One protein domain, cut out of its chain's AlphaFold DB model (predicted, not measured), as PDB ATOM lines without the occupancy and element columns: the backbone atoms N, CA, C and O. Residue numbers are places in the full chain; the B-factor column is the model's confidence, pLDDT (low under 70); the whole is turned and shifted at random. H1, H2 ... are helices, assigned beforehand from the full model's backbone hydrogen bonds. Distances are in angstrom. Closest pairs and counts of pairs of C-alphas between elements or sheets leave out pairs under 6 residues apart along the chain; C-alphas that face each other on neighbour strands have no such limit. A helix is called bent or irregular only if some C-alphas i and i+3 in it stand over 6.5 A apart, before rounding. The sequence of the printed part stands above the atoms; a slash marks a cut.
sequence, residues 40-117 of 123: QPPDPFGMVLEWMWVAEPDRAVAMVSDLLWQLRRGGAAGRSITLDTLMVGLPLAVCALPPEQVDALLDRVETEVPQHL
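Overview. This is residues 40 to 117 of the 123 residues of an uncharacterized protein of Micromonospora sp. A202 (UniProt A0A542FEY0). Two V-shaped helical hairpins, H1 with H2 and H3 with H4, are stacked face to face as two layers, with H4 crossing H2 steeply and H3 meeting H1 about at right angles through Ala 93. At one end of the long axis residues 74 to 79 stick out, at the turn from the first hairpin to the second. The printed part has 78 residues with four named helices in the order H1, H2, H3, H4 and no named strand; the class is all helix. The whole is compact, with a radius of gyration of the C-alphas of 12.0 A, yet elongated in outline, spanning 37 by 24 by 16 A.

Along the chain. Find C-alpha 43 at (18.174, 11.146, 9.815); from there H1 runs through residues 43 to 55, 18.3 A from first to last C-alpha. After one residue look for H2, residues 57 to 74, 25.9 A long, ending at C-alpha 74 at (23.902, 0.821, 26.821). H3 is residues 83 to 93, 15.1 A long, and only just irregular: C-alphas 88 and 91 are 6.9 A apart. H4, the longest helix, is residues 99 to 117, 26.7 A long, and ends at C-alpha 117 at (24.274, -11.218, 17.820). It too is only just irregular, with C-alphas 111 and 114 6.8 A apart, and it has a kink of 33 degrees near residue 111.

Arrangement. Begin with the hairpin of H1 and H2: they touch through residues 49 to 53 of H1 and 59 to 63 of H2 alone, closest at the C-alphas of Trp 53 and Ala 60, 5.2 A apart. They run opposite ways at a shallow tilt of 34 degrees, only just short of steep. Residues 43 to 47 of H1 alone touch H3, about perpendicular at 88 degrees; the closest C-alphas, of Gly 46 and Ala 93, are 4.4 A apart. Next look at residues 61 to 69 of H2, which alone touch H4; the closest C-alphas, of Ser 65 and Val 113, are 5.3 A apart. H2 and H4 run the same way at a steep tilt of 56 degrees. H3 and H4 form the second hairpin, opposite ways at a shallow tilt of 33 degrees, only just short of steep. H4 touches H3 with residues 102 to 110 alone, and the closest C-alphas, of Pro 91 and Val 102, are 6.5 A apart. In H1 and H2 every O i to N i+4 pair is within hydrogen-bond range; in H3 it is 4 of 7 and in H4 13 of 15.

Size, cuts and confidence. The two C-alphas farthest apart, of Ala 77 and Pro 98, are 37.7 A apart. The printed part has no cut. The links H1 to H2 and H3 to H4 are tight, and that from H2 to H3, eight residues, is short. Mean pLDDT of the printed part is 91.5; look for values under 70 at residues 76 to 79.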
ATOM      1  N   GLN A  40      13.283   5.078  16.732       90.94
ATOM      2  CA  GLN A  40      13.641   5.540  15.396       90.94
ATOM      3  C   GLN A  40      15.098   6.035  15.352       90.94
ATOM      4  O   GLN A  40      15.448   6.954  16.102       90.94
ATOM      5  N   PRO A  41      15.950   5.481  14.470       93.44
ATOM      6  CA  PRO A  41      17.250   6.073  14.178       93.44
ATOM      7  C   PRO A  41      17.107   7.485  13.575       93.44
ATOM      8  O   PRO A  41      16.206   7.714  12.768       93.44
ATOM      9  N   PRO A  42      17.978   8.442  13.936       93.75
ATOM     10  CA  PRO A  42      17.920   9.807  13.422       93.75
ATOM     11  C   PRO A  42      18.348   9.881  11.948       93.75
ATOM     12  O   PRO A  42      19.105   9.034  11.471       93.75
ATOM     13  N   ASP A  43      17.946  10.952  11.257       93.06
ATOM     14  CA  ASP A  43      18.174  11.146   9.815       93.06
ATOM     15  C   ASP A  43      19.618  10.878   9.342       93.06
ATOM     16  O   ASP A  43      19.776  10.205   8.324       93.06
ATOM     17  N   PRO A  44      20.694  11.310  10.042       95.25
ATOM     18  CA  PRO A  44      22.058  11.035   9.585       95.25
ATOM     19  C   PRO A  44      22.392   9.541   9.530       95.25
ATOM     20  O   PRO A  44      23.132   9.110   8.648       95.25
ATOM     21  N   PHE A  45      21.850   8.748  10.459       96.75
ATOM     22  CA  PHE A  45      21.999   7.296  10.427       96.75
ATOM     23  C   PHE A  45      21.237   6.715   9.239       96.75
ATOM     24  O   PHE A  45      21.806   5.933   8.482       96.75
ATOM     25  N   GLY A  46      19.986   7.149   9.057       96.56
ATOM     26  CA  GLY A  46      19.135   6.768   7.932       96.56
ATOM     27  C   GLY A  46      19.823   6.975   6.587       96.56
ATOM     28  O   GLY A  46      20.060   6.015   5.869       96.56
ATOM     29  N   MET A  47      20.279   8.197   6.306       96.75
ATOM     30  CA  MET A  47      20.977   8.543   5.060       96.75
ATOM     31  C   MET A  47      22.197   7.655   4.773       96.75
ATOM     32  O   MET A  47      22.439   7.249   3.637       96.75
ATOM     33  N   VAL A  48      22.996   7.363   5.803       96.56
ATOM     34  CA  VAL A  48      24.191   6.524   5.655       96.56
ATOM     35  C   VAL A  48      23.812   5.056   5.459       96.56
ATOM     36  O   VAL A  48      24.447   4.377   4.652       96.56
ATOM     37  N   LEU A  49      22.767   4.581   6.140       97.75
ATOM     38  CA  LEU A  49      22.220   3.243   5.950       97.75
ATOM     39  C   LEU A  49      21.666   3.060   4.533       97.75
ATOM     40  O   LEU A  49      21.964   2.052   3.906       97.75
ATOM     41  N   GLU A  50      20.924   4.033   4.001       97.38
ATOM     42  CA  GLU A  50      20.407   4.008   2.625       97.38
ATOM     43  C   GLU A  50      21.539   3.935   1.600       97.38
ATOM     44  O   GLU A  50      21.519   3.106   0.688       97.38
ATOM     45  N   TRP A  51      22.554   4.788   1.762       96.06
ATOM     46  CA  TRP A  51      23.718   4.790   0.885       96.06
ATOM     47  C   TRP A  51      24.474   3.457   0.947       96.06
ATOM     48  O   TRP A  51      24.794   2.889  -0.100       96.06
ATOM     49  N   MET A  52      24.710   2.922   2.151       95.69
ATOM     50  CA  MET A  52      25.344   1.611   2.310       95.69
ATOM     51  C   MET A  52      24.473   0.484   1.774       95.69
ATOM     52  O   MET A  52      25.012  -0.445   1.196       95.69
ATOM     53  N   TRP A  53      23.152   0.549   1.904       97.62
ATOM     54  CA  TRP A  53      22.271  -0.480   1.364       97.62
ATOM     55  C   TRP A  53      22.409  -0.598  -0.156       97.62
ATOM     56  O   TRP A  53      22.469  -1.701  -0.687       97.62
ATOM     57  N   VAL A  54      22.532   0.530  -0.859       95.88
ATOM     58  CA  VAL A  54      22.716   0.533  -2.316       95.88
ATOM     59  C   VAL A  54      24.132   0.108  -2.720       95.88
ATOM     60  O   VAL A  54      24.299  -0.597  -3.714       95.88
ATOM     61  N   ALA A  55      25.157   0.554  -1.987       93.75
ATOM     62  CA  ALA A  55      26.556   0.340  -2.363       93.75
ATOM     63  C   ALA A  55      27.132  -0.995  -1.857       93.75
ATOM     64  O   ALA A  55      27.839  -1.687  -2.587       93.75
ATOM     65  N   GLU A  56      26.844  -1.339  -0.604       94.50
ATOM     66  CA  GLU A  56      27.415  -2.456   0.151       94.50
ATOM     67  C   GLU A  56      26.366  -3.064   1.117       94.50
ATOM     68  O   GLU A  56      26.466  -2.886   2.338       94.50
ATOM     69  N   PRO A  57      25.360  -3.804   0.605       95.94
ATOM     70  CA  PRO A  57      24.247  -4.331   1.403       95.94
ATOM     71  C   PRO A  57      24.663  -5.096   2.670       95.94
ATOM     72  O   PRO A  57      24.028  -4.969   3.716       95.94
ATOM     73  N   ASP A  58      25.755  -5.860   2.609       94.88
ATOM     74  CA  ASP A  58      26.248  -6.633   3.756       94.88
ATOM     75  C   ASP A  58      26.746  -5.715   4.885       94.88
ATOM     76  O   ASP A  58      26.520  -5.984   6.067       94.88
ATOM     77  N   ARG A  59      27.369  -4.579   4.537       94.81
ATOM     78  CA  ARG A  59      27.786  -3.566   5.518       94.81
ATOM     79  C   ARG A  59      26.600  -2.822   6.110       94.81
ATOM     80  O   ARG A  59      26.653  -2.475   7.285       94.81
ATOM     81  N   ALA A  60      25.531  -2.614   5.342       97.06
ATOM     82  CA  ALA A  60      24.292  -2.037   5.857       97.06
ATOM     83  C   ALA A  60      23.678  -2.927   6.955       97.06
ATOM     84  O   ALA A  60      23.372  -2.447   8.047       97.06
ATOM     85  N   VAL A  61      23.582  -4.238   6.715       97.31
ATOM     86  CA  VAL A  61      23.089  -5.203   7.714       97.31
ATOM     87  C   VAL A  61      24.016  -5.265   8.937       97.31
ATOM     88  O   VAL A  61      23.545  -5.274  10.082       97.31
ATOM     89  N   ALA A  62      25.337  -5.250   8.728       95.44
ATOM     90  CA  ALA A  62      26.307  -5.188   9.822       95.44
ATOM     91  C   ALA A  62      26.159  -3.899  10.653       95.44
ATOM     92  O   ALA A  62      26.154  -3.960  11.879       95.44
ATOM     93  N   MET A  63      25.939  -2.747  10.011       96.19
ATOM     94  CA  MET A  63      25.706  -1.464  10.683       96.19
ATOM     95  C   MET A  63      24.465  -1.505  11.589       96.19
ATOM     96  O   MET A  63      24.505  -0.999  12.712       96.19
ATOM     97  N   VAL A  64      23.370  -2.127  11.133       97.06
ATOM     98  CA  VAL A  64      22.156  -2.320  11.950       97.06
ATOM     99  C   VAL A  64      22.424  -3.274  13.118       97.06
ATOM    100  O   VAL A  64      22.000  -3.002  14.244       97.06
ATOM    101  N   SER A  65      23.180  -4.350  12.877       95.88
ATOM    102  CA  SER A  65      23.604  -5.295  13.923       95.88
ATOM    103  C   SER A  65      24.420  -4.590  15.013       95.88
ATOM    104  O   SER A  65      24.137  -4.737  16.205       95.88
ATOM    105  N   ASP A  66      25.389  -3.765  14.613       95.75
ATOM    106  CA  ASP A  66      26.229  -2.994  15.526       95.75
ATOM    107  C   ASP A  66      25.405  -1.971  16.318       95.75
ATOM    108  O   ASP A  66      25.616  -1.810  17.523       95.75
ATOM    109  N   LEU A  67      24.432  -1.308  15.681       95.88
ATOM    110  CA  LEU A  67      23.524  -0.391  16.370       95.88
ATOM    111  C   LEU A  67      22.733  -1.117  17.461       95.88
ATOM    112  O   LEU A  67      22.730  -0.672  18.611       95.88
ATOM    113  N   LEU A  68      22.107  -2.247  17.131       94.50
ATOM    114  CA  LEU A  68      21.344  -3.039  18.094       94.50
ATOM    115  C   LEU A  68      22.229  -3.526  19.252       94.50
ATOM    116  O   LEU A  68      21.823  -3.454  20.414       94.50
ATOM    117  N   TRP A  69      23.464  -3.946  18.964       92.62
ATOM    118  CA  TRP A  69      24.430  -4.313  19.997       92.62
ATOM    119  C   TRP A  69      24.754  -3.149  20.940       92.62
ATOM    120  O   TRP A  69      24.727  -3.323  22.161       92.62
ATOM    121  N   GLN A  70      25.026  -1.953  20.405       92.94
ATOM    122  CA  GLN A  70      25.312  -0.766  21.221       92.94
ATOM    123  C   GLN A  70      24.108  -0.372  22.085       92.94
ATOM    124  O   GLN A  70      24.274  -0.058  23.265       92.94
ATOM    125  N   LEU A  71      22.899  -0.428  21.521       91.50
ATOM    126  CA  LEU A  71      21.653  -0.141  22.229       91.50
ATOM    127  C   LEU A  71      21.431  -1.121  23.388       91.50
ATOM    128  O   LEU A  71      21.197  -0.691  24.517       91.50
ATOM    129  N   ARG A  72      21.588  -2.429  23.147       89.94
ATOM    130  CA  ARG A  72      21.492  -3.466  24.192       89.94
ATOM    131  C   ARG A  72      22.557  -3.298  25.271       89.94
ATOM    132  O   ARG A  72      22.263  -3.441  26.454       89.94
ATOM    133  N   ARG A  73      23.789  -2.967  24.879       88.44
ATOM    134  CA  ARG A  73      24.908  -2.750  25.805       88.44
ATOM    135  C   ARG A  73      24.721  -1.505  26.676       88.44
ATOM    136  O   ARG A  73      25.171  -1.499  27.820       88.44
ATOM    137  N   GLY A  74      24.131  -0.447  26.126       83.56
ATOM    138  CA  GLY A  74      23.902   0.821  26.821       83.56
ATOM    139  C   GLY A  74      22.571   0.905  27.575       83.56
ATOM    140  O   GLY A  74      22.400   1.813  28.388       83.56
ATOM    141  N   GLY A  75      21.637  -0.017  27.325       74.44
ATOM    142  CA  GLY A  75      20.346  -0.083  28.004       74.44
ATOM    143  C   GLY A  75      20.486  -0.270  29.519       74.44
ATOM    144  O   GLY A  75      21.265  -1.093  29.998       74.44
ATOM    145  N   ALA A  76      19.725   0.506  30.295       57.72
ATOM    146  CA  ALA A  76      19.673   0.359  31.748       57.72
ATOM    147  C   ALA A  76      18.985  -0.959  32.144       57.72
ATOM    148  O   ALA A  76      18.029  -1.394  31.496       57.72
ATOM    149  N   ALA A  77      19.446  -1.566  33.243       49.88
ATOM    150  CA  ALA A  77      18.879  -2.789  33.806       49.88
ATOM    151  C   ALA A  77      17.346  -2.676  33.936       49.88
ATOM    152  O   ALA A  77      16.842  -1.876  34.722       49.88
ATOM    153  N   GLY A  78      16.619  -3.462  33.136       57.25
ATOM    154  CA  GLY A  78      15.154  -3.518  33.138       57.25
ATOM    155  C   GLY A  78      14.461  -3.130  31.827       57.25
ATOM    156  O   GLY A  78      13.248  -3.293  31.748       57.25
ATOM    157  N   ARG A  79      15.179  -2.654  30.796       65.94
ATOM    158  CA  ARG A  79      14.608  -2.417  29.453       65.94
ATOM    159  C   ARG A  79      15.441  -3.120  28.388       65.94
ATOM    160  O   ARG A  79      16.533  -2.668  28.062       65.94
ATOM    161  N   SER A  80      14.926  -4.233  27.875       74.69
ATOM    162  CA  SER A  80      15.562  -4.950  26.771       74.69
ATOM    163  C   SER A  80      15.145  -4.307  25.452       74.69
ATOM    164  O   SER A  80      13.955  -4.245  25.152       74.69
ATOM    165  N   ILE A  81      16.113  -3.793  24.693       86.69
ATOM    166  CA  ILE A  81      15.891  -3.344  23.316       86.69
ATOM    167  C   ILE A  81      16.015  -4.571  22.408       86.69
ATOM    168  O   ILE A  81      17.090  -5.168  22.299       86.69
ATOM    169  N   THR A  82      14.900  -4.951  21.787       89.50
ATOM    170  CA  THR A  82      14.810  -6.087  20.858       89.50
ATOM    171  C   THR A  82      14.995  -5.643  19.413       89.50
ATOM    172  O   THR A  82      14.853  -4.453  19.102       89.50
ATOM    173  N   LEU A  83      15.275  -6.602  18.526       92.44
ATOM    174  CA  LEU A  83      15.293  -6.336  17.090       92.44
ATOM    175  C   LEU A  83      13.929  -5.817  16.614       92.44
ATOM    176  O   LEU A  83      13.885  -4.781  15.960       92.44
ATOM    177  N   ASP A  84      12.828  -6.440  17.039       91.75
ATOM    178  CA  ASP A  84      11.461  -6.025  16.684       91.75
ATOM    179  C   ASP A  84      11.192  -4.546  16.975       91.75
ATOM    180  O   ASP A  84      10.601  -3.832  16.168       91.75
ATOM    181  N   THR A  85      11.673  -4.051  18.121       89.75
ATOM    182  CA  THR A  85      11.483  -2.645  18.508       89.75
ATOM    183  C   THR A  85      12.205  -1.702  17.545       89.75
ATOM    184  O   THR A  85      11.680  -0.645  17.190       89.75
ATOM    185  N   LEU A  86      13.409  -2.082  17.108       91.81
ATOM    186  CA  LEU A  86      14.194  -1.327  16.137       91.81
ATOM    187  C   LEU A  86      13.588  -1.421  14.726       91.81
ATOM    188  O   LEU A  86      13.565  -0.423  14.006       91.81
ATOM    189  N   MET A  87      13.039  -2.580  14.355       94.94
ATOM    190  CA  MET A  87      12.396  -2.831  13.060       94.94
ATOM    191  C   MET A  87      11.162  -1.960  12.817       94.94
ATOM    192  O   MET A  87      10.882  -1.607  11.677       94.94
ATOM    193  N   VAL A  88      10.460  -1.531  13.869       93.69
ATOM    194  CA  VAL A  88       9.366  -0.549  13.741       93.69
ATOM    195  C   VAL A  88       9.889   0.837  13.341       93.69
ATOM    196  O   VAL A  88       9.225   1.566  12.605       93.69
ATOM    197  N   GLY A  89      11.070   1.225  13.831       93.12
ATOM    198  CA  GLY A  89      11.657   2.545  13.592       93.12
ATOM    199  C   GLY A  89      12.523   2.639  12.336       93.12
ATOM    200  O   GLY A  89      12.644   3.722  11.767       93.12
ATOM    201  N   LEU A  90      13.109   1.526  11.888       94.19
ATOM    202  CA  LEU A  90      14.012   1.481  10.733       94.19
ATOM    203  C   LEU A  90      13.394   2.054   9.439       94.19
ATOM    204  O   LEU A  90      14.035   2.910   8.832       94.19
ATOM    205  N   PRO A  91      12.159   1.680   9.037       95.44
ATOM    206  CA  PRO A  91      11.531   2.178   7.809       95.44
ATOM    207  C   PRO A  91      11.351   3.698   7.805       95.44
ATOM    208  O   PRO A  91      11.370   4.330   6.755       95.44
ATOM    209  N   LEU A  92      11.191   4.298   8.990       93.38
ATOM    210  CA  LEU A  92      11.045   5.744   9.150       93.38
ATOM    211  C   LEU A  92      12.375   6.485   8.968       93.38
ATOM    212  O   LEU A  92      12.367   7.679   8.676       93.38
ATOM    213  N   ALA A  93      13.502   5.794   9.156       93.50
ATOM    214  CA  ALA A  93      14.835   6.349   8.958       93.50
ATOM    215  C   ALA A  93      15.304   6.259   7.494       93.50
ATOM    216  O   ALA A  93      16.117   7.078   7.083       93.50
ATOM    217  N   VAL A  94      14.794   5.304   6.706       94.69
ATOM    218  CA  VAL A  94      15.206   5.066   5.306       94.69
ATOM    219  C   VAL A  94      14.188   5.591   4.278       94.69
ATOM    220  O   VAL A  94      13.708   4.869   3.404       94.69
ATOM    221  N   CYS A  95      13.809   6.864   4.399       89.75
ATOM    222  CA  CYS A  95      12.710   7.463   3.635       89.75
ATOM    223  C   CYS A  95      12.999   7.743   2.147       89.75
ATOM    224  O   CYS A  95      12.059   8.002   1.392       89.75
ATOM    225  N   ALA A  96      14.259   7.713   1.711       93.38
ATOM    226  CA  ALA A  96      14.648   7.912   0.317       93.38
ATOM    227  C   ALA A  96      14.693   6.604  -0.491       93.38
ATOM    228  O   ALA A  96      14.783   6.656  -1.723       93.38
ATOM    229  N   LEU A  97      14.626   5.440   0.167       94.12
ATOM    230  CA  LEU A  97      14.556   4.157  -0.527       94.12
ATOM    231  C   LEU A  97      13.160   3.916  -1.126       94.12
ATOM    232  O   LEU A  97      12.144   4.221  -0.496       94.12
ATOM    233  N   PRO A  98      13.083   3.322  -2.330       96.44
ATOM    234  CA  PRO A  98      11.833   2.774  -2.845       96.44
ATOM    235  C   PRO A  98      11.246   1.717  -1.892       96.44
ATOM    236  O   PRO A  98      12.025   0.985  -1.276       96.44
ATOM    237  N   PRO A  99       9.911   1.571  -1.801       95.81
ATOM    238  CA  PRO A  99       9.275   0.610  -0.894       95.81
ATOM    239  C   PRO A  99       9.820  -0.817  -1.021       95.81
ATOM    240  O   PRO A  99      10.118  -1.448  -0.018       95.81
ATOM    241  N   GLU A 100      10.062  -1.295  -2.242       96.69
ATOM    242  CA  GLU A 100      10.609  -2.630  -2.483       96.69
ATOM    243  C   GLU A 100      12.038  -2.817  -1.947       96.69
ATOM    244  O   GLU A 100      12.440  -3.929  -1.611       96.69
ATOM    245  N   GLN A 101      12.820  -1.737  -1.869       97.56
ATOM    246  CA  GLN A 101      14.164  -1.757  -1.288       97.56
ATOM    247  C   GLN A 101      14.101  -1.694   0.236       97.56
ATOM    248  O   GLN A 101      14.931  -2.312   0.897       97.56
ATOM    249  N   VAL A 102      13.114  -0.980   0.785       97.19
ATOM    250  CA  VAL A 102      12.834  -0.986   2.225       97.19
ATOM    251  C   VAL A 102      12.447  -2.395   2.662       97.19
ATOM    252  O   VAL A 102      13.079  -2.921   3.569       97.19
ATOM    253  N   ASP A 103      11.501  -3.041   1.978       97.56
ATOM    254  CA  ASP A 103      11.082  -4.412   2.293       97.56
ATOM    255  C   ASP A 103      12.272  -5.386   2.231       97.56
ATOM    256  O   ASP A 103      12.525  -6.127   3.176       97.56
ATOM    257  N   ALA A 104      13.086  -5.314   1.171       97.88
ATOM    258  CA  ALA A 104      14.271  -6.163   1.031       97.88
ATOM    259  C   ALA A 104      15.334  -5.921   2.122       97.88
ATOM    260  O   ALA A 104      15.991  -6.868   2.563       97.88
ATOM    261  N   LEU A 105      15.519  -4.670   2.558       97.56
ATOM    262  CA  LEU A 105      16.394  -4.332   3.681       97.56
ATOM    263  C   LEU A 105      15.864  -4.945   4.979       97.56
ATOM    264  O   LEU A 105      16.635  -5.565   5.712       97.56
ATOM    265  N   LEU A 106      14.570  -4.783   5.255       97.25
ATOM    266  CA  LEU A 106      13.935  -5.298   6.466       97.25
ATOM    267  C   LEU A 106      13.996  -6.828   6.525       97.25
ATOM    268  O   LEU A 106      14.433  -7.362   7.542       97.25
ATOM    269  N   ASP A 107      13.674  -7.518   5.430       97.62
ATOM    270  CA  ASP A 107      13.733  -8.983   5.337       97.62
ATOM    271  C   ASP A 107      15.145  -9.516   5.640       97.62
ATOM    272  O   ASP A 107      15.329 -10.495   6.376       97.62
ATOM    273  N   ARG A 108      16.179  -8.859   5.092       97.69
ATOM    274  CA  ARG A 108      17.575  -9.231   5.364       97.69
ATOM    275  C   ARG A 108      17.971  -8.944   6.803       97.69
ATOM    276  O   ARG A 108      18.604  -9.787   7.430       97.69
ATOM    277  N   VAL A 109      17.598  -7.783   7.335       96.50
ATOM    278  CA  VAL A 109      17.876  -7.417   8.729       96.50
ATOM    279  C   VAL A 109      17.238  -8.426   9.689       96.50
ATOM    280  O   VAL A 109      17.920  -8.921  10.584       96.50
ATOM    281  N   GLU A 110      15.976  -8.792   9.472       95.69
ATOM    282  CA  GLU A 110      15.268  -9.792  10.277       95.69
ATOM    283  C   GLU A 110      15.970 -11.157  10.243       95.69
ATOM    284  O   GLU A 110      16.141 -11.806  11.274       95.69
ATOM    285  N   THR A 111      16.442 -11.571   9.065       94.88
ATOM    286  CA  THR A 111      17.068 -12.885   8.874       94.88
ATOM    287  C   THR A 111      18.505 -12.950   9.406       94.88
ATOM    288  O   THR A 111      18.915 -13.966   9.977       94.88
ATOM    289  N   GLU A 112      19.303 -11.905   9.191       94.94
ATOM    290  CA  GLU A 112      20.762 -11.941   9.369       94.94
ATOM    291  C   GLU A 112      21.227 -11.342  10.704       94.94
ATOM    292  O   GLU A 112      22.179 -11.849  11.300       94.94
ATOM    293  N   VAL A 113      20.555 -10.314  11.239       91.56
ATOM    294  CA  VAL A 113      20.972  -9.681  12.508       91.56
ATOM    295  C   VAL A 113      20.984 -10.659  13.695       91.56
ATOM    296  O   VAL A 113      21.959 -10.634  14.460       91.56
ATOM    297  N   PRO A 114      19.997 -11.564  13.871       90.06
ATOM    298  CA  PRO A 114      20.051 -12.566  14.938       90.06
ATOM    299  C   PRO A 114      21.276 -13.486  14.837       90.06
ATOM    300  O   PRO A 114      21.808 -13.932  15.851       90.06
ATOM    301  N   GLN A 115      21.780 -13.735  13.626       86.06
ATOM    302  CA  GLN A 115      22.960 -14.578  13.412       86.06
ATOM    303  C   GLN A 115      24.248 -13.871  13.853       86.06
ATOM    304  O   GLN A 115      25.176 -14.522  14.333       86.06
ATOM    305  N   HIS A 116      24.301 -12.540  13.741       80.25
ATOM    306  CA  HIS A 116      25.442 -11.734  14.182       80.25
ATOM    307  C   HIS A 116      25.511 -11.556  15.705       80.25
ATOM    308  O   HIS A 116      26.602 -11.409  16.256       80.25
ATOM    309  N   LEU A 117      24.364 -11.556  16.392       73.44
ATOM    310  CA  LEU A 117      24.274 -11.218  17.820       73.44
ATOM    311  C   LEU A 117      23.915 -12.403  18.734       73.44
ATOM    312  O   LEU A 117      24.056 -12.278  19.951       73.44
TER     313      LEU A 117